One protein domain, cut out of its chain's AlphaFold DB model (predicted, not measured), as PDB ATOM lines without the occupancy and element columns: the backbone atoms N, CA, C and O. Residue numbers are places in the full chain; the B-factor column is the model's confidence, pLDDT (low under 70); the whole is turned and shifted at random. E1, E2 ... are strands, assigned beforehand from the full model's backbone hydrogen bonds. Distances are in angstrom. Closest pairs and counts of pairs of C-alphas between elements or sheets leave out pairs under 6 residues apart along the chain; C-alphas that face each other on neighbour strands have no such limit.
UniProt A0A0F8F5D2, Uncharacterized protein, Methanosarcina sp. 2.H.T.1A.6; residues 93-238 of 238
ATOM      1  N   GLU A  93     230.854 192.078 203.486       58.72
ATOM      2  CA  GLU A  93     229.774 191.255 204.009       58.72
ATOM      3  C   GLU A  93     230.287 189.808 204.064       58.72
ATOM      4  O   GLU A  93     230.888 189.311 203.112       58.72
ATOM      5  N   SER A  94     230.100 189.120 205.192       56.47
ATOM      6  CA  SER A  94     230.448 187.704 205.291       56.47
ATOM      7  C   SER A  94     229.648 186.913 204.247       56.47
ATOM      8  O   SER A  94     228.438 186.750 204.403       56.47
ATOM      9  N   GLY A  95     230.299 186.432 203.186       61.50
ATOM     10  CA  GLY A  95     229.638 185.691 202.113       61.50
ATOM     11  C   GLY A  95     230.422 185.671 200.801       61.50
ATOM     12  O   GLY A  95     231.498 186.247 200.684       61.50
ATOM     13  N   SER A  96     229.859 184.986 199.808       65.19
ATOM     14  CA  SER A  96     230.426 184.760 198.471       65.19
ATOM     15  C   SER A  96     230.162 185.922 197.494       65.19
ATOM     16  O   SER A  96     229.966 185.689 196.306       65.19
ATOM     17  N   LYS A  97     230.048 187.170 197.967       72.69
ATOM     18  CA  LYS A  97     229.773 188.325 197.093       72.69
ATOM     19  C   LYS A  97     231.073 189.004 196.687       72.69
ATOM     20  O   LYS A  97     231.942 189.222 197.528       72.69
ATOM     21  N   VAL A  98     231.188 189.345 195.410       83.44
ATOM     22  CA  VAL A  98     232.324 190.092 194.858       83.44
ATOM     23  C   VAL A  98     231.811 191.437 194.363       83.44
ATOM     24  O   VAL A  98     230.839 191.482 193.613       83.44
ATOM     25  N   TYR A  99     232.454 192.521 194.791       83.94
ATOM     26  CA  TYR A  99     232.126 193.878 194.363       83.94
ATOM     27  C   TYR A  99     233.246 194.415 193.483       83.94
ATOM     28  O   TYR A  99     234.368 194.596 193.955       83.94
ATOM     29  N   ASP A 100     232.913 194.700 192.233       88.69
ATOM     30  CA  ASP A 100     233.769 195.451 191.327       88.69
ATOM     31  C   ASP A 100     233.226 196.878 191.237       88.69
ATOM     32  O   ASP A 100     232.011 197.089 191.207       88.69
ATOM     33  N   TYR A 101     234.112 197.869 191.211       87.81
ATOM     34  CA  TYR A 101     233.702 199.260 191.083       87.81
ATOM     35  C   TYR A 101     234.595 200.024 190.115       87.81
ATOM     36  O   TYR A 101     235.790 199.759 189.992       87.81
ATOM     37  N   TRP A 102     233.991 201.012 189.467       88.69
ATOM     38  CA  TRP A 102     234.662 201.967 188.606       88.69
ATOM     39  C   TRP A 102     234.277 203.369 189.035       88.69
ATOM     40  O   TRP A 102     233.127 203.632 189.383       88.69
ATOM     41  N   VAL A 103     235.254 204.260 188.985       83.06
ATOM     42  CA  VAL A 103     235.056 205.693 189.148       83.06
ATOM     43  C   VAL A 103     235.628 206.327 187.904       83.06
ATOM     44  O   VAL A 103     236.816 206.155 187.634       83.06
ATOM     45  N   ASP A 104     234.786 207.020 187.154       81.38
ATOM     46  CA  ASP A 104     235.243 207.829 186.036       81.38
ATOM     47  C   ASP A 104     234.443 209.131 185.965       81.38
ATOM     48  O   ASP A 104     233.350 209.257 186.530       81.38
ATOM     49  N   GLU A 105     235.016 210.124 185.305       74.69
ATOM     50  CA  GLU A 105     234.403 211.430 185.120       74.69
ATOM     51  C   GLU A 105     233.956 211.608 183.671       74.69
ATOM     52  O   GLU A 105     234.608 211.158 182.731       74.69
ATOM     53  N   GLY A 106     232.831 212.293 183.485       65.75
ATOM     54  CA  GLY A 106     232.434 212.861 182.210       65.75
ATOM     55  C   GLY A 106     233.413 213.966 181.841       65.75
ATOM     56  O   GLY A 106     233.170 215.136 182.138       65.75
ATOM     57  N   CYS A 107     234.536 213.586 181.234       61.00
ATOM     58  CA  CYS A 107     235.540 214.507 180.711       61.00
ATOM     59  C   CYS A 107     234.956 215.241 179.507       61.00
ATOM     60  O   CYS A 107     235.003 214.729 178.397       61.00
ATOM     61  N   ASP A 108     234.283 216.353 179.775       61.22
ATOM     62  CA  ASP A 108     234.119 217.528 178.922       61.22
ATOM     63  C   ASP A 108     233.100 218.433 179.623       61.22
ATOM     64  O   ASP A 108     232.014 218.004 180.022       61.22
ATOM     65  N   LEU A 109     233.431 219.715 179.796       64.81
ATOM     66  CA  LEU A 109     232.423 220.695 180.193       64.81
ATOM     67  C   LEU A 109     231.399 220.772 179.059       64.81
ATOM     68  O   LEU A 109     231.712 221.298 177.994       64.81
ATOM     69  N   THR A 110     230.158 220.354 179.305       74.75
ATOM     70  CA  THR A 110     229.048 220.547 178.356       74.75
ATOM     71  C   THR A 110     228.628 222.016 178.217       74.75
ATOM     72  O   THR A 110     227.632 222.331 177.574       74.75
ATOM     73  N   TYR A 111     229.384 222.929 178.833       78.38
ATOM     74  CA  TYR A 111     229.157 224.362 178.799       78.38
ATOM     75  C   TYR A 111     229.297 224.916 177.379       78.38
ATOM     76  O   TYR A 111     230.382 224.896 176.792       78.38
ATOM     77  N   LEU A 112     228.228 225.527 176.882       81.44
ATOM     78  CA  LEU A 112     228.237 226.335 175.670       81.44
ATOM     79  C   LEU A 112     227.933 227.790 175.983       81.44
ATOM     80  O   LEU A 112     227.009 228.118 176.726       81.44
ATOM     81  N   LYS A 113     228.687 228.688 175.351       86.12
ATOM     82  CA  LYS A 113     228.426 230.120 175.425       86.12
ATOM     83  C   LYS A 113     227.415 230.531 174.355       86.12
ATOM     84  O   LYS A 113     227.626 230.269 173.173       86.12
ATOM     85  N   CYS A 114     226.372 231.259 174.746       88.94
ATOM     86  CA  CYS A 114     225.530 231.974 173.789       88.94
ATOM     87  C   CYS A 114     226.321 233.141 173.166       88.94
ATOM     88  O   CYS A 114     226.919 233.952 173.879       88.94
ATOM     89  N   THR A 115     226.337 233.229 171.835       91.12
ATOM     90  CA  THR A 115     227.069 234.265 171.078       91.12
ATOM     91  C   THR A 115     226.159 235.339 170.492       91.12
ATOM     92  O   THR A 115     226.588 236.486 170.391       91.12
ATOM     93  N   ASP A 116     224.903 234.999 170.191       90.88
ATOM     94  CA  ASP A 116     223.863 235.948 169.794       90.88
ATOM     95  C   ASP A 116     222.491 235.460 170.282       90.88
ATOM     96  O   ASP A 116     221.920 234.518 169.732       90.88
ATOM     97  N   ASN A 117     221.968 236.109 171.324       91.44
ATOM     98  CA  ASN A 117     220.645 235.821 171.883       91.44
ATOM     99  C   ASN A 117     219.510 236.627 171.229       91.44
ATOM    100  O   ASN A 117     218.363 236.505 171.652       91.44
ATOM    101  N   SER A 118     219.818 237.467 170.237       92.94
ATOM    102  CA  SER A 118     218.830 238.227 169.462       92.94
ATOM    103  C   SER A 118     218.398 237.513 168.177       92.94
ATOM    104  O   SER A 118     217.383 237.875 167.580       92.94
ATOM    105  N   ALA A 119     219.150 236.490 167.763       88.94
ATOM    106  CA  ALA A 119     218.838 235.637 166.627       88.94
ATOM    107  C   ALA A 119     217.690 234.649 166.922       88.94
ATOM    108  O   ALA A 119     217.390 234.323 168.069       88.94
ATOM    109  N   THR A 120     217.046 234.149 165.864       89.88
ATOM    110  CA  THR A 120     216.045 233.074 165.945       89.88
ATOM    111  C   THR A 120     216.361 232.013 164.883       89.88
ATOM    112  O   THR A 120     216.171 232.293 163.695       89.88
ATOM    113  N   PRO A 121     216.839 230.811 165.262       88.25
ATOM    114  CA  PRO A 121     217.160 230.375 166.629       88.25
ATOM    115  C   PRO A 121     218.375 231.117 167.217       88.25
ATOM    116  O   PRO A 121     219.142 231.740 166.480       88.25
ATOM    117  N   ILE A 122     218.538 231.047 168.540       92.62
ATOM    118  CA  ILE A 122     219.699 231.601 169.252       92.62
ATOM    119  C   ILE A 122     220.991 230.989 168.698       92.62
ATOM    120  O   ILE A 122     221.048 229.796 168.391       92.62
ATOM    121  N   VAL A 123     222.046 231.800 168.581       91.31
ATOM    122  CA  VAL A 123     223.342 231.326 168.083       91.31
ATOM    123  C   VAL A 123     224.274 231.020 169.242       91.31
ATOM    124  O   VAL A 123     224.711 231.900 169.992       91.31
ATOM    125  N   TRP A 124     224.641 229.753 169.334       90.25
ATOM    126  CA  TRP A 124     225.594 229.225 170.295       90.25
ATOM    127  C   TRP A 124     227.006 229.153 169.712       90.25
ATOM    128  O   TRP A 124     227.202 229.128 168.494       90.25
ATOM    129  N   GLN A 125     228.001 229.127 170.596       86.62
ATOM    130  CA  GLN A 125     229.397 228.939 170.224       86.62
ATOM    131  C   GLN A 125     229.562 227.703 169.321       86.62
ATOM    132  O   GLN A 125     228.933 226.668 169.532       86.62
ATOM    133  N   ASP A 126     230.401 227.835 168.291       86.06
ATOM    134  CA  ASP A 126     230.707 226.784 167.311       86.06
ATOM    135  C   ASP A 126     229.483 226.211 166.566       86.06
ATOM    136  O   ASP A 126     229.568 225.136 165.971       86.06
ATOM    137  N   ASN A 127     228.352 226.935 166.558       86.50
ATOM    138  CA  ASN A 127     227.068 226.498 166.000       86.50
ATOM    139  C   ASN A 127     226.575 225.151 166.570       86.50
ATOM    140  O   ASN A 127     225.909 224.392 165.865       86.50
ATOM    141  N   ARG A 128     226.906 224.845 167.831       86.88
ATOM    142  CA  ARG A 128     226.389 223.680 168.566       86.88
ATOM    143  C   ARG A 128     225.386 224.152 169.595       86.88
ATOM    144  O   ARG A 128     225.714 225.042 170.367       86.88
ATOM    145  N   LYS A 129     224.193 223.570 169.623       87.88
ATOM    146  CA  LYS A 129     223.191 223.894 170.647       87.88
ATOM    147  C   LYS A 129     223.412 223.037 171.906       87.88
ATOM    148  O   LYS A 129     224.044 221.983 171.797       87.88
ATOM    149  N   PRO A 130     222.933 223.455 173.089       85.62
ATOM    150  CA  PRO A 130     223.055 222.692 174.330       85.62
ATOM    151  C   PRO A 130     222.709 221.209 174.202       85.62
ATOM    152  O   PRO A 130     223.506 220.374 174.628       85.62
ATOM    153  N   SER A 131     221.617 220.870 173.513       84.38
ATOM    154  CA  SER A 131     221.210 219.469 173.321       84.38
ATOM    155  C   SER A 131     222.135 218.625 172.420       84.38
ATOM    156  O   SER A 131     221.977 217.408 172.309       84.38
ATOM    157  N   ASP A 132     223.144 219.230 171.784       85.62
ATOM    158  CA  ASP A 132     224.200 218.495 171.075       85.62
ATOM    159  C   ASP A 132     225.391 218.158 171.994       85.62
ATOM    160  O   ASP A 132     226.314 217.450 171.578       85.62
ATOM    161  N   THR A 133     225.412 218.668 173.232       84.62
ATOM    162  CA  THR A 133     226.571 218.558 174.130       84.62
ATOM    163  C   THR A 133     226.430 217.458 175.159       84.62
ATOM    164  O   THR A 133     225.472 217.390 175.931       84.62
ATOM    165  N   LYS A 134     227.429 216.580 175.156       86.12
ATOM    166  CA  LYS A 134     227.503 215.401 176.006       86.12
ATOM    167  C   LYS A 134     228.921 215.237 176.525       86.12
ATOM    168  O   LYS A 134     229.860 215.685 175.869       86.12
ATOM    169  N   CYS A 135     229.060 214.576 177.663       84.00
ATOM    170  CA  CYS A 135     230.336 214.063 178.142       84.00
ATOM    171  C   CYS A 135     230.187 212.603 178.582       84.00
ATOM    172  O   CYS A 135     229.083 212.134 178.865       84.00
ATOM    173  N   TRP A 136     231.294 211.860 178.583       86.31
ATOM    174  CA  TRP A 136     231.298 210.409 178.767       86.31
ATOM    175  C   TRP A 136     232.206 210.026 179.924       86.31
ATOM    176  O   TRP A 136     233.386 210.356 179.900       86.31
ATOM    177  N   ALA A 137     231.663 209.284 180.884       87.06
ATOM    178  CA  ALA A 137     232.439 208.498 181.833       87.06
ATOM    179  C   ALA A 137     232.530 207.060 181.304       87.06
ATOM    180  O   ALA A 137     231.509 206.457 180.957       87.06
ATOM    181  N   ASN A 138     233.742 206.525 181.205       88.56
ATOM    182  CA  ASN A 138     234.056 205.247 180.589       88.56
ATOM    183  C   ASN A 138     234.429 204.184 181.635       88.56
ATOM    184  O   ASN A 138     235.398 204.297 182.385       88.56
ATOM    185  N   PHE A 139     233.712 203.067 181.614       90.56
ATOM    186  CA  PHE A 139     233.988 201.914 182.459       90.56
ATOM    187  C   PHE A 139     234.510 200.767 181.605       90.56
ATOM    188  O   PHE A 139     233.760 200.098 180.889       90.56
ATOM    189  N   SER A 140     235.818 200.533 181.697       90.69
ATOM    190  CA  SER A 140     236.504 199.508 180.915       90.69
ATOM    191  C   SER A 140     236.722 198.214 181.686       90.69
ATOM    192  O   SER A 140     236.846 198.207 182.909       90.69
ATOM    193  N   ASN A 141     236.832 197.105 180.949       93.19
ATOM    194  CA  ASN A 141     237.038 195.764 181.504       93.19
ATOM    195  C   ASN A 141     235.921 195.323 182.463       93.19
ATOM    196  O   ASN A 141     236.163 194.552 183.390       93.19
ATOM    197  N   VAL A 142     234.697 195.803 182.238       94.19
ATOM    198  CA  VAL A 142     233.534 195.354 182.997       94.19
ATOM    199  C   VAL A 142     233.210 193.922 182.606       94.19
ATOM    200  O   VAL A 142     232.976 193.621 181.440       94.19
ATOM    201  N   ASP A 143     233.173 193.035 183.586       92.00
ATOM    202  CA  ASP A 143     232.693 191.673 183.398       92.00
ATOM    203  C   ASP A 143     231.244 191.588 183.876       92.00
ATOM    204  O   ASP A 143     230.958 191.827 185.051       92.00
ATOM    205  N   ASN A 144     230.338 191.270 182.950       92.12
ATOM    206  CA  ASN A 144     228.906 191.178 183.226       92.12
ATOM    207  C   ASN A 144     228.432 189.749 183.556       92.12
ATOM    208  O   ASN A 144     227.227 189.503 183.662       92.12
ATOM    209  N   SER A 145     229.357 188.802 183.741       91.12
ATOM    210  CA  SER A 145     229.033 187.449 184.185       91.12
ATOM    211  C   SER A 145     228.693 187.408 185.676       91.12
ATOM    212  O   SER A 145     229.243 188.150 186.492       91.12
ATOM    213  N   SER A 146     227.733 186.548 186.034       91.06
ATOM    214  CA  SER A 146     227.293 186.321 187.421       91.06
ATOM    215  C   SER A 146     226.899 187.591 188.193       91.06
ATOM    216  O   SER A 146     226.958 187.626 189.423       91.06
ATOM    217  N   VAL A 147     226.473 188.640 187.484       91.62
ATOM    218  CA  VAL A 147     226.048 189.904 188.086       91.62
ATOM    219  C   VAL A 147     224.692 189.734 188.763       91.62
ATOM    220  O   VAL A 147     223.703 189.306 188.161       91.62
ATOM    221  N   SER A 148     224.639 190.103 190.036       89.88
ATOM    222  CA  SER A 148     223.430 190.109 190.854       89.88
ATOM    223  C   SER A 148     222.714 191.456 190.788       89.88
ATOM    224  O   SER A 148     221.516 191.456 190.509       89.88
ATOM    225  N   SER A 149     223.446 192.566 190.924       90.62
ATOM    226  CA  SER A 149     222.942 193.942 190.830       90.62
ATOM    227  C   SER A 149     224.012 194.889 190.281       90.62
ATOM    228  O   SER A 149     225.210 194.623 190.425       90.62
ATOM    229  N   VAL A 150     223.580 196.003 189.686       91.56
ATOM    230  CA  VAL A 150     224.471 197.075 189.225       91.56
ATOM    231  C   VAL A 150     223.894 198.415 189.634       91.56
ATOM    232  O   VAL A 150     222.788 198.742 189.226       91.56
ATOM    233  N   THR A 151     224.655 199.209 190.372       90.62
ATOM    234  CA  THR A 151     224.242 200.549 190.785       90.62
ATOM    235  C   THR A 151     225.094 201.583 190.064       90.62
ATOM    236  O   THR A 151     226.323 201.506 190.101       90.62
ATOM    237  N   LEU A 152     224.442 202.545 189.413       89.31
ATOM    238  CA  LEU A 152     225.092 203.717 188.839       89.31
ATOM    239  C   LEU A 152     224.810 204.911 189.746       89.31
ATOM    240  O   LEU A 152     223.668 205.345 189.865       89.31
ATOM    241  N   ILE A 153     225.849 205.439 190.378       85.88
ATOM    242  CA  ILE A 153     225.764 206.656 191.186       85.88
ATOM    243  C   ILE A 153     226.365 207.775 190.362       85.88
ATOM    244  O   ILE A 153     227.472 207.643 189.840       85.88
ATOM    245  N   THR A 154     225.655 208.886 190.248       82.75
ATOM    246  CA  THR A 154     226.117 210.036 189.481       82.75
ATOM    247  C   THR A 154     226.153 211.277 190.339       82.75
ATOM    248  O   THR A 154     225.332 211.466 191.233       82.75
ATOM    249  N   VAL A 155     227.146 212.118 190.085       79.69
ATOM    250  CA  VAL A 155     227.377 213.355 190.822       79.69
ATOM    251  C   VAL A 155     227.599 214.452 189.803       79.69
ATOM    252  O   VAL A 155     228.592 214.429 189.080       79.69
ATOM    253  N   ALA A 156     226.681 215.405 189.736       78.19
ATOM    254  CA  ALA A 156     226.644 216.401 188.683       78.19
ATOM    255  C   ALA A 156     226.498 217.809 189.298       78.19
ATOM    256  O   ALA A 156     225.459 218.151 189.874       78.19
ATOM    257  N   PRO A 157     227.547 218.647 189.224       75.75
ATOM    258  CA  PRO A 157     227.484 220.030 189.676       75.75
ATOM    259  C   PRO A 157     226.652 220.851 188.695       75.75
ATOM    260  O   PRO A 157     226.763 220.696 187.476       75.75
ATOM    261  N   SER A 158     225.826 221.743 189.231       75.50
ATOM    262  CA  SER A 158     224.895 222.540 188.431       75.50
ATOM    263  C   SER A 158     223.954 221.745 187.526       75.50
ATOM    264  O   SER A 158     223.570 222.211 186.462       75.50
ATOM    265  N   ALA A 159     223.525 220.563 187.970       72.62
ATOM    266  CA  ALA A 159     222.629 219.697 187.210       72.62
ATOM    267  C   ALA A 159     221.124 219.947 187.448       72.62
ATOM    268  O   ALA A 159     220.292 219.147 187.031       72.62
ATOM    269  N   GLY A 160     220.740 221.066 188.070       67.50
ATOM    270  CA  GLY A 160     219.362 221.336 188.514       67.50
ATOM    271  C   GLY A 160     218.318 221.656 187.424       67.50
ATOM    272  O   GLY A 160     217.245 222.182 187.757       67.50
ATOM    273  N   THR A 161     218.602 221.392 186.145       70.69
ATOM    274  CA  THR A 161     217.655 221.574 185.030       70.69
ATOM    275  C   THR A 161     216.894 220.281 184.748       70.69
ATOM    276  O   THR A 161     217.501 219.219 184.665       70.69
ATOM    277  N   GLU A 162     215.582 220.369 184.530       69.69
ATOM    278  CA  GLU A 162     214.708 219.197 184.332       69.69
ATOM    279  C   GLU A 162     215.003 218.389 183.056       69.69
ATOM    280  O   GLU A 162     214.594 217.234 182.954       69.69
ATOM    281  N   TYR A 163     215.724 218.972 182.094       76.00
ATOM    282  CA  TYR A 163     216.070 218.300 180.842       76.00
ATOM    283  C   TYR A 163     217.435 217.602 180.879       76.00
ATOM    284  O   TYR A 163     217.831 217.014 179.874       76.00
ATOM    285  N   ASN A 164     218.170 217.662 182.000       81.19
ATOM    286  CA  ASN A 164     219.419 216.910 182.115       81.19
ATOM    287  C   ASN A 164     219.100 215.414 182.093       81.19
ATOM    288  O   ASN A 164     218.135 214.949 182.709       81.19
ATOM    289  N   GLN A 165     219.911 214.661 181.360       85.38
ATOM    290  CA  GLN A 165     219.690 213.237 181.141       85.38
ATOM    291  C   GLN A 165     220.992 212.464 181.278       85.38
ATOM    292  O   GLN A 165     222.078 212.976 180.985       85.38
ATOM    293  N   ILE A 166     220.850 211.200 181.664       87.50
ATOM    294  CA  ILE A 166     221.918 210.212 181.572       87.50
ATOM    295  C   ILE A 166     221.515 209.150 180.567       87.50
ATOM    296  O   ILE A 166     220.409 208.610 180.629       87.50
ATOM    297  N   TYR A 167     222.452 208.815 179.686       89.69
ATOM    298  CA  TYR A 167     222.367 207.631 178.848       89.69
ATOM    299  C   TYR A 167     223.385 206.590 179.290       89.69
ATOM    300  O   TYR A 167     224.504 206.936 179.662       89.69
ATOM    301  N   LEU A 168     223.024 205.313 179.202       90.31
ATOM    302  CA  LEU A 168     223.961 204.214 179.430       90.31
ATOM    303  C   LEU A 168     224.260 203.500 178.105       90.31
ATOM    304  O   LEU A 168     223.352 203.038 177.413       90.31
ATOM    305  N   ASN A 169     225.549 203.407 177.775       89.50
ATOM    306  CA  ASN A 169     226.175 202.720 176.637       89.50
ATOM    307  C   ASN A 169     225.909 203.276 175.236       89.50
ATOM    308  O   ASN A 169     226.850 203.389 174.451       89.50
ATOM    309  N   SER A 170     224.679 203.657 174.903       80.06
ATOM    310  CA  SER A 170     224.422 204.442 173.694       80.06
ATOM    311  C   SER A 170     223.261 205.403 173.877       80.06
ATOM    312  O   SER A 170     222.412 205.225 174.749       80.06
ATOM    313  N   ASP A 171     223.210 206.406 173.008       70.88
ATOM    314  CA  ASP A 171     222.102 207.345 172.919       70.88
ATOM    315  C   ASP A 171     221.178 206.989 171.733       70.88
ATOM    316  O   ASP A 171     221.622 207.086 170.583       70.88
ATOM    317  N   PRO A 172     219.914 206.584 171.967       64.81
ATOM    318  CA  PRO A 172     219.346 206.116 173.232       64.81
ATOM    319  C   PRO A 172     219.307 204.577 173.297       64.81
ATOM    320  O   PRO A 172     218.658 203.930 172.478       64.81
ATOM    321  N   LEU A 173     219.968 203.977 174.295       72.12
ATOM    322  CA  LEU A 173     219.745 202.583 174.721       72.12
ATOM    323  C   LEU A 173     218.998 202.528 176.052       72.12
ATOM    324  O   LEU A 173     217.951 201.897 176.141       72.12
ATOM    325  N   ALA A 174     219.511 203.226 177.062       81.88
ATOM    326  CA  ALA A 174     218.828 203.468 178.325       81.88
ATOM    327  C   ALA A 174     218.878 204.963 178.604       81.88
ATOM    328  O   ALA A 174     219.953 205.548 178.496       81.88
ATOM    329  N   VAL A 175     217.733 205.565 178.920       87.19
ATOM    330  CA  VAL A 175     217.612 206.998 179.195       87.19
ATOM    331  C   VAL A 175     217.038 207.168 180.586       87.19
ATOM    332  O   VAL A 175     215.966 206.642 180.883       87.19
ATOM    333  N   PHE A 176     217.741 207.930 181.407       85.44
ATOM    334  CA  PHE A 176     217.311 208.310 182.740       85.44
ATOM    335  C   PHE A 176     217.121 209.829 182.754       85.44
ATOM    336  O   PHE A 176     218.043 210.587 182.454       85.44
ATOM    337  N   SER A 177     215.894 210.262 183.035       81.56
ATOM    338  CA  SER A 177     215.458 211.663 183.047       81.56
ATOM    339  C   SER A 177     214.787 211.991 184.373       81.56
ATOM    340  O   SER A 177     214.296 211.081 185.037       81.56
ATOM    341  N   GLY A 178     214.705 213.275 184.726       73.56
ATOM    342  CA  GLY A 178     214.239 213.677 186.058       73.56
ATOM    343  C   GLY A 178     215.240 213.317 187.157       73.56
ATOM    344  O   GLY A 178     214.907 213.353 188.329       73.56
ATOM    345  N   LEU A 179     216.471 212.962 186.781       74.50
ATOM    346  CA  LEU A 179     217.565 212.825 187.730       74.50
ATOM    347  C   LEU A 179     217.934 214.206 188.265       74.50
ATOM    348  O   LEU A 179     217.772 215.209 187.561       74.50
ATOM    349  N   TRP A 180     218.455 214.252 189.491       74.88
ATOM    350  CA  TRP A 180     218.906 215.500 190.127       74.88
ATOM    351  C   TRP A 180     217.791 216.539 190.362       74.88
ATOM    352  O   TRP A 180     218.062 217.716 190.611       74.88
ATOM    353  N   ASP A 181     216.526 216.110 190.316       64.31
ATOM    354  CA  ASP A 181     215.355 216.942 190.611       64.31
ATOM    355  C   ASP A 181     214.977 216.962 192.114       64.31
ATOM    356  O   ASP A 181     214.095 217.726 192.527       64.31
ATOM    357  N   GLY A 182     215.675 216.150 192.923       54.03
ATOM    358  CA  GLY A 182     215.378 215.833 194.320       54.03
ATOM    359  C   GLY A 182     215.794 216.881 195.357       54.03
ATOM    360  O   GLY A 182     216.415 217.884 195.043       54.03
ATOM    361  N   ASN A 183     215.416 216.650 196.624       45.22
ATOM    362  CA  ASN A 183     215.592 217.550 197.774       45.22
ATOM    363  C   ASN A 183     216.895 217.258 198.568       45.22
ATOM    364  O   ASN A 183     217.028 216.146 199.080       45.22
ATOM    365  N   PRO A 184     217.784 218.248 198.788       49.12
ATOM    366  CA  PRO A 184     217.661 219.621 198.317       49.12
ATOM    367  C   PRO A 184     217.912 219.704 196.816       49.12
ATOM    368  O   PRO A 184     218.910 219.181 196.326       49.12
ATOM    369  N   ARG A 185     217.013 220.411 196.115       56.69
ATOM    370  CA  ARG A 185     217.210 220.775 194.710       56.69
ATOM    371  C   ARG A 185     218.235 221.885 194.703       56.69
ATOM    372  O   ARG A 185     217.899 223.066 194.627       56.69
ATOM    373  N   ASP A 186     219.478 221.499 194.931       59.97
ATOM    374  CA  ASP A 186     220.585 222.419 194.958       59.97
ATOM    375  C   ASP A 186     221.133 222.517 193.538       59.97
ATOM    376  O   ASP A 186     221.779 221.613 193.011       59.97
ATOM    377  N   LYS A 187     220.830 223.651 192.905       59.22
ATOM    378  CA  LYS A 187     221.336 224.034 191.585       59.22
ATOM    379  C   LYS A 187     222.863 224.151 191.541       59.22
ATOM    380  O   LYS A 187     223.397 224.450 190.481       59.22
ATOM    381  N   ASP A 188     223.550 224.024 192.671       62.22
ATOM    382  CA  ASP A 188     225.001 224.087 192.753       62.22
ATOM    383  C   ASP A 188     225.604 222.671 192.869       62.22
ATOM    384  O   ASP A 188     226.679 222.427 192.317       62.22
ATOM    385  N   PHE A 189     224.888 221.702 193.460       68.06
ATOM    386  CA  PHE A 189     225.355 220.321 193.622       68.06
ATOM    387  C   PHE A 189     224.210 219.302 193.670       68.06
ATOM    388  O   PHE A 189     223.327 219.386 194.520       68.06
ATOM    389  N   SER A 190     224.254 218.281 192.816       71.69
ATOM    390  CA  SER A 190     223.275 217.194 192.851       71.69
ATOM    391  C   SER A 190     223.943 215.833 192.682       71.69
ATOM    392  O   SER A 190     224.928 215.690 191.956       71.69
ATOM    393  N   TRP A 191     223.403 214.825 193.361       73.50
ATOM    394  CA  TRP A 191     223.773 213.426 193.173       73.50
ATOM    395  C   TRP A 191     222.507 212.584 193.038       73.50
ATOM    396  O   TRP A 191     221.459 212.970 193.553       73.50
ATOM    397  N   ASP A 192     222.610 211.474 192.320       74.88
ATOM    398  CA  ASP A 192     221.500 210.552 192.086       74.88
ATOM    399  C   ASP A 192     222.030 209.115 192.039       74.88
ATOM    400  O   ASP A 192     223.098 208.864 191.463       74.88
ATOM    401  N   ASP A 193     221.319 208.182 192.665       71.94
ATOM    402  CA  ASP A 193     221.609 206.755 192.653       71.94
ATOM    403  C   ASP A 193     220.575 205.986 191.822       71.94
ATOM    404  O   ASP A 193     219.489 205.616 192.265       71.94
ATOM    405  N   THR A 194     220.954 205.618 190.600       71.62
ATOM    406  CA  THR A 194     220.173 204.653 189.826       71.62
ATOM    407  C   THR A 194     220.513 203.244 190.314       71.62
ATOM    408  O   THR A 194     221.480 202.616 189.873       71.62
ATOM    409  N   ALA A 195     219.727 202.772 191.285       63.75
ATOM    410  CA  ALA A 195     220.005 201.575 192.078       63.75
ATOM    411  C   ALA A 195     220.166 200.272 191.272       63.75
ATOM    412  O   ALA A 195     220.954 199.420 191.689       63.75
ATOM    413  N   ASP A 196     219.463 200.113 190.143       81.44
ATOM    414  CA  ASP A 196     219.581 198.921 189.294       81.44
ATOM    415  C   ASP A 196     219.613 199.257 187.793       81.44
ATOM    416  O   ASP A 196     218.583 199.494 187.163       81.44
ATOM    417  N   VAL A 197     220.818 199.270 187.214       89.62
ATOM    418  CA  VAL A 197     221.064 199.420 185.765       89.62
ATOM    419  C   VAL A 197     221.552 198.120 185.117       89.62
ATOM    420  O   VAL A 197     222.114 198.132 184.019       89.62
ATOM    421  N   LYS A 198     221.367 196.982 185.794       92.00
ATOM    422  CA  LYS A 198     221.934 195.687 185.404       92.00
ATOM    423  C   LYS A 198     221.598 195.269 183.978       92.00
ATOM    424  O   LYS A 198     222.483 194.795 183.271       92.00
ATOM    425  N   ASP A 199     220.350 195.455 183.558       91.25
ATOM    426  CA  ASP A 199     219.864 195.011 182.243       91.25
ATOM    427  C   ASP A 199     220.535 195.743 181.072       91.25
ATOM    428  O   ASP A 199     220.474 195.296 179.927       91.25
ATOM    429  N   PHE A 200     221.214 196.850 181.361       91.88
ATOM    430  CA  PHE A 200     221.929 197.650 180.379       91.88
ATOM    431  C   PHE A 200     223.436 197.391 180.396       91.88
ATOM    432  O   PHE A 200     224.130 197.905 179.523       91.88
ATOM    433  N   LEU A 201     223.952 196.603 181.349       92.94
ATOM    434  CA  LEU A 201     225.384 196.374 181.515       92.94
ATOM    435  C   LEU A 201     225.961 195.494 180.397       92.94
ATOM    436  O   LEU A 201     225.611 194.320 180.230       92.94
ATOM    437  N   LEU A 202     226.927 196.044 179.669       93.75
ATOM    438  CA  LEU A 202     227.668 195.344 178.629       93.75
ATOM    439  C   LEU A 202     228.924 194.683 179.197       93.75
ATOM    440  O   LEU A 202     229.537 195.166 180.149       93.75
ATOM    441  N   ASN A 203     229.345 193.588 178.566       94.88
ATOM    442  CA  ASN A 203     230.667 193.026 178.804       94.88
ATOM    443  C   ASN A 203     231.729 193.875 178.087       94.88
ATOM    444  O   ASN A 203     231.594 194.174 176.898       94.88
ATOM    445  N   GLY A 204     232.814 194.212 178.775       94.75
ATOM    446  CA  GLY A 204     233.898 195.047 178.275       94.75
ATOM    447  C   GLY A 204     233.684 196.526 178.582       94.75
ATOM    448  O   GLY A 204     233.915 196.954 179.708       94.75
ATOM    449  N   GLN A 205     233.340 197.312 177.561       94.69
ATOM    450  CA  GLN A 205     233.234 198.770 177.665       94.69
ATOM    451  C   GLN A 205     231.807 199.201 177.978       94.69
ATOM    452  O   GLN A 205     230.872 198.759 177.307       94.69
ATOM    453  N   ASN A 206     231.664 200.101 178.948       93.44
ATOM    454  CA  ASN A 206     230.412 200.777 179.254       93.44
ATOM    455  C   ASN A 206     230.613 202.289 179.340       93.44
ATOM    456  O   ASN A 206     231.697 202.751 179.681       93.44
ATOM    457  N   TYR A 207     229.558 203.057 179.078       91.75
ATOM    458  CA  TYR A 207     229.607 204.517 179.110       91.75
ATOM    459  C   TYR A 207     228.412 205.095 179.853       91.75
ATOM    460  O   TYR A 207     227.279 204.859 179.438       91.75
ATOM    461  N   ALA A 208     228.646 205.903 180.884       90.69
ATOM    462  CA  ALA A 208     227.637 206.841 181.365       90.69
ATOM    463  C   ALA A 208     227.800 208.154 180.588       90.69
ATOM    464  O   ALA A 208     228.855 208.785 180.629       90.69
ATOM    465  N   ILE A 209     226.770 208.528 179.836       89.50
ATOM    466  CA  ILE A 209     226.760 209.692 178.955       89.50
ATOM    467  C   ILE A 209     225.891 210.756 179.606       89.50
ATOM    468  O   ILE A 209     224.674 210.602 179.697       89.50
ATOM    469  N   PHE A 210     226.514 211.834 180.044       87.00
ATOM    470  CA  PHE A 210     225.830 212.988 180.602       87.00
ATOM    471  C   PHE A 210     225.432 213.918 179.471       87.00
ATOM    472  O   PHE A 210     226.250 214.223 178.604       87.00
ATOM    473  N   HIS A 211     224.189 214.376 179.480       87.12
ATOM    474  CA  HIS A 211     223.650 215.261 178.462       87.12
ATOM    475  C   HIS A 211     223.155 216.559 179.083       87.12
ATOM    476  O   HIS A 211     222.413 216.541 180.069       87.12
ATOM    477  N   ASN A 212     223.587 217.676 178.495       82.06
ATOM    478  CA  ASN A 212     223.194 219.006 178.929       82.06
ATOM    479  C   ASN A 212     221.729 219.274 178.597       82.06
ATOM    480  O   ASN A 212     221.318 219.286 177.440       82.06
ATOM    481  N   GLY A 213     220.971 219.533 179.646       78.56
ATOM    482  CA  GLY A 213     219.559 219.839 179.630       78.56
ATOM    483  C   GLY A 213     219.234 221.324 179.611       78.56
ATOM    484  O   GLY A 213     218.152 221.702 180.047       78.56
ATOM    485  N   LEU A 214     220.132 222.207 179.181       82.88
ATOM    486  CA  LEU A 214     219.714 223.577 178.900       82.88
ATOM    487  C   LEU A 214     218.832 223.591 177.639       82.88
ATOM    488  O   LEU A 214     219.166 222.967 176.638       82.88
ATOM    489  N   ASP A 215     217.710 224.308 177.688       85.38
ATOM    490  CA  ASP A 215     216.865 224.539 176.511       85.38
ATOM    491  C   ASP A 215     217.668 225.290 175.430       85.38
ATOM    492  O   ASP A 215     218.327 226.292 175.724       85.38
ATOM    493  N   ASP A 216     217.611 224.819 174.181       88.25
ATOM    494  CA  ASP A 216     218.335 225.408 173.049       88.25
ATOM    495  C   ASP A 216     217.962 226.885 172.812       88.25
ATOM    496  O   ASP A 216     218.783 227.655 172.299       88.25
ATOM    497  N   ASP A 217     216.754 227.290 173.222       88.00
ATOM    498  CA  ASP A 217     216.239 228.658 173.124       88.00
ATOM    499  C   ASP A 217     216.461 229.483 174.413       88.00
ATOM    500  O   ASP A 217     216.048 230.644 174.504       88.00
ATOM    501  N   ASN A 218     217.153 228.939 175.420       86.88
ATOM    502  CA  ASN A 218     217.487 229.653 176.650       86.88
ATOM    503  C   ASN A 218     218.952 230.112 176.659       86.88
ATOM    504  O   ASN A 218     219.857 229.374 177.027       86.88
ATOM    505  N   SER A 219     219.188 231.389 176.340       86.88
ATOM    506  CA  SER A 219     220.538 231.987 176.375       86.88
ATOM    507  C   SER A 219     221.166 232.132 177.769       86.88
ATOM    508  O   SER A 219     222.328 232.539 177.863       86.88
ATOM    509  N   ASN A 220     220.439 231.842 178.855       82.06
ATOM    510  CA  ASN A 220     221.003 231.908 180.196       82.06
ATOM    511  C   ASN A 220     221.954 230.727 180.423       82.06
ATOM    512  O   ASN A 220     221.529 229.583 180.553       82.06
ATOM    513  N   THR A 221     223.253 231.015 180.471       72.44
ATOM    514  CA  THR A 221     224.281 229.983 180.648       72.44
ATOM    515  C   THR A 221     224.514 229.594 182.106       72.44
ATOM    516  O   THR A 221     225.270 228.658 182.368       72.44
ATOM    517  N   ASP A 222     223.902 230.308 183.052       69.31
ATOM    518  CA  ASP A 222     223.980 229.961 184.468       69.31
ATOM    519  C   ASP A 222     223.160 228.695 184.734       69.31
ATOM    520  O   ASP A 222     221.984 228.616 184.385       69.31
ATOM    521  N   GLY A 223     223.784 227.704 185.374       65.19
ATOM    522  CA  GLY A 223     223.142 226.420 185.662       65.19
ATOM    523  C   GLY A 223     223.285 225.370 184.560       65.19
ATOM    524  O   GLY A 223     222.613 224.348 184.635       65.19
ATOM    525  N   GLN A 224     224.151 225.583 183.560       76.56
ATOM    526  CA  GLN A 224     224.597 224.472 182.716       76.56
ATOM    527  C   GLN A 224     225.391 223.467 183.554       76.56
ATOM    528  O   GLN A 224     226.256 223.859 184.347       76.56
ATOM    529  N   MET A 225     225.106 222.182 183.335       77.69
ATOM    530  CA  MET A 225     225.799 221.080 183.992       77.69
ATOM    531  C   MET A 225     227.310 221.189 183.754       77.69
ATOM    532  O   MET A 225     227.774 221.460 182.642       77.69
ATOM    533  N   GLN A 226     228.080 221.041 184.830       75.50
ATOM    534  CA  GLN A 226     229.542 221.055 184.789       75.50
ATOM    535  C   GLN A 226     230.081 219.619 184.707       75.50
ATOM    536  O   GLN A 226     229.316 218.681 184.499       75.50
ATOM    537  N   ALA A 227     231.399 219.444 184.862       70.12
ATOM    538  CA  ALA A 227     232.036 218.128 184.883       70.12
ATOM    539  C   ALA A 227     231.325 217.195 185.878       70.12
ATOM    540  O   ALA A 227     231.329 217.432 187.088       70.12
ATOM    541  N   ALA A 228     230.681 216.162 185.346       78.00
ATOM    542  CA  ALA A 228     229.911 215.206 186.116       78.00
ATOM    543  C   ALA A 228     230.725 213.931 186.337       78.00
ATOM    544  O   ALA A 228     231.616 213.605 185.562       78.00
ATOM    545  N   ASN A 229     230.429 213.205 187.404       80.81
ATOM    546  CA  ASN A 229     231.123 211.981 187.780       80.81
ATOM    547  C   ASN A 229     230.155 210.822 187.813       80.81
ATOM    548  O   ASN A 229     229.003 210.984 188.222       80.81
ATOM    549  N   ALA A 230     230.642 209.651 187.428       85.06
ATOM    550  CA  ALA A 230     229.881 208.424 187.461       85.06
ATOM    551  C   ALA A 230     230.664 207.342 188.209       85.06
ATOM    552  O   ALA A 230     231.851 207.106 187.979       85.06
ATOM    553  N   PHE A 231     229.964 206.662 189.105       87.12
ATOM    554  CA  PHE A 231     230.468 205.545 189.877       87.12
ATOM    555  C   PHE A 231     229.618 204.339 189.511       87.12
ATOM    556  O   PHE A 231     228.408 204.331 189.743       87.12
ATOM    557  N   LEU A 232     230.245 203.328 188.927       89.88
ATOM    558  CA  LEU A 232     229.585 202.072 188.607       89.88
ATOM    559  C   LEU A 232     229.968 201.051 189.670       89.88
ATOM    560  O   LEU A 232     231.146 200.735 189.817       89.88
ATOM    561  N   LEU A 233     228.986 200.523 190.390       90.00
ATOM    562  CA  LEU A 233     229.162 199.434 191.345       90.00
ATOM    563  C   LEU A 233     228.497 198.176 190.791       90.00
ATOM    564  O   LEU A 233     227.285 198.145 190.593       90.00
ATOM    565  N   VAL A 234     229.278 197.122 190.579       90.94
ATOM    566  CA  VAL A 234     228.809 195.822 190.096       90.94
ATOM    567  C   VAL A 234     228.964 194.801 191.213       90.94
ATOM    568  O   VAL A 234     230.060 194.563 191.714       90.94
ATOM    569  N   ASN A 235     227.860 194.167 191.593       89.44
ATOM    570  CA  ASN A 235     227.845 193.110 192.596       89.44
ATOM    571  C   ASN A 235     227.655 191.754 191.914       89.44
ATOM    572  O   ASN A 235     226.665 191.546 191.205       89.44
ATOM    573  N   LYS A 236     228.548 190.804 192.175       87.69
ATOM    574  CA  LYS A 236     228.540 189.456 191.605       87.69
ATOM    575  C   LYS A 236     228.309 188.394 192.671       87.69
ATOM    576  O   LYS A 236     228.790 188.498 193.800       87.69
ATOM    577  N   THR A 237     227.612 187.334 192.282       82.81
ATOM    578  CA  THR A 237     227.593 186.072 193.031       82.81
ATOM    579  C   THR A 237     228.813 185.245 192.637       82.81
ATOM    580  O   THR A 237     228.987 184.981 191.445       82.81
ATOM    581  N   ALA A 238     229.642 184.857 193.607       67.81
ATOM    582  CA  ALA A 238     230.742 183.916 193.387       67.81
ATOM    583  C   ALA A 238     230.257 182.482 193.140       67.81
ATOM    584  O   ALA A 238     229.142 182.132 193.599       67.81
TER     585      ALA A 238
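This is residues 93 to 238 of the 238 residues of an uncharacterized protein of Methanosarcina sp. 2.H.T.1A.6 (UniProt A0A0F8F5D2). Two antiparallel sheets of four strands each stand face to face as a sandwich, their strands crossed at 34 degrees. Beyond one end of the sandwich, E2 and residues 117 to 133 form a loop-rich end that adds to its length. The printed part has 146 residues, with no named helix and nine named strands, E1 to E9 in chain order; one sheet runs E1, E9, E4, E7 and the other E3, E8, E5, E6. The class is all strand, though only 63 of the 146 residues are in named elements. The whole is compact, with a radius of gyration of the C-alphas of 16.9 A, and only just elongated, spanning 62 by 31 by 20 A.

In the first sheet, E1 is residues 97 to 105, 26.4 A long, and begins at C-alpha 97 (229.773, 188.325, 197.093). E9, residues 229 to 237, is 26.7 A long and ends at C-alpha 237 (227.593, 186.072, 193.031). E4, residues 147 to 157, is the longest strand by residues, at 30.2 A; E7, residues 189 to 194, measures 16.9 A. In the second sheet, E3 is residues 134 to 142, 22.1 A, and E8 residues 204 to 211, 22.7 A. E5 is residues 165 to 168, 10.1 A, and E6 residues 174 to 177, 10.0 A. E2, residues 114 to 116, measures 5.9 A and begins at C-alpha 114 (225.530, 231.974, 173.789).

The first sheet is twisted, with E1 and E7 as edge strands. Within hydrogen-bond range are N 100 and O 234 of E1 and E9, 2.9 A, N 231 and O 153 of E9 and E4, 2.8 A, and N 154 and O 192 of E4 and E7, 2.8 A. In the second sheet, whose edge strands are E3 and E6, N 137 and O 208 of E3 and E8 are 2.9 A apart, and N 209 and O 167 of E8 and E5 2.8 A. E5 and E6 form a hairpin, with N 176 and O 166 at 2.9 A. Between the sheets, the closest C-alphas of E1 and E3 are those of Glu 105 and Ala 137, 4.8 A. E2 pairs with no named strand, but its residues 114 to 116 pair antiparallel with residues 123 to 124.

The two C-alphas farthest apart, those of Ser 94 and Ser 118, are 63.0 A apart. The printed part has no cut. The links E2 to E3, E6 to E7 and E8 to E9 are long. The mean pLDDT of the printed part is 81.1; 24 residues are under 70, among them residues 93 to 96, 106 to 109 and 181 to 189.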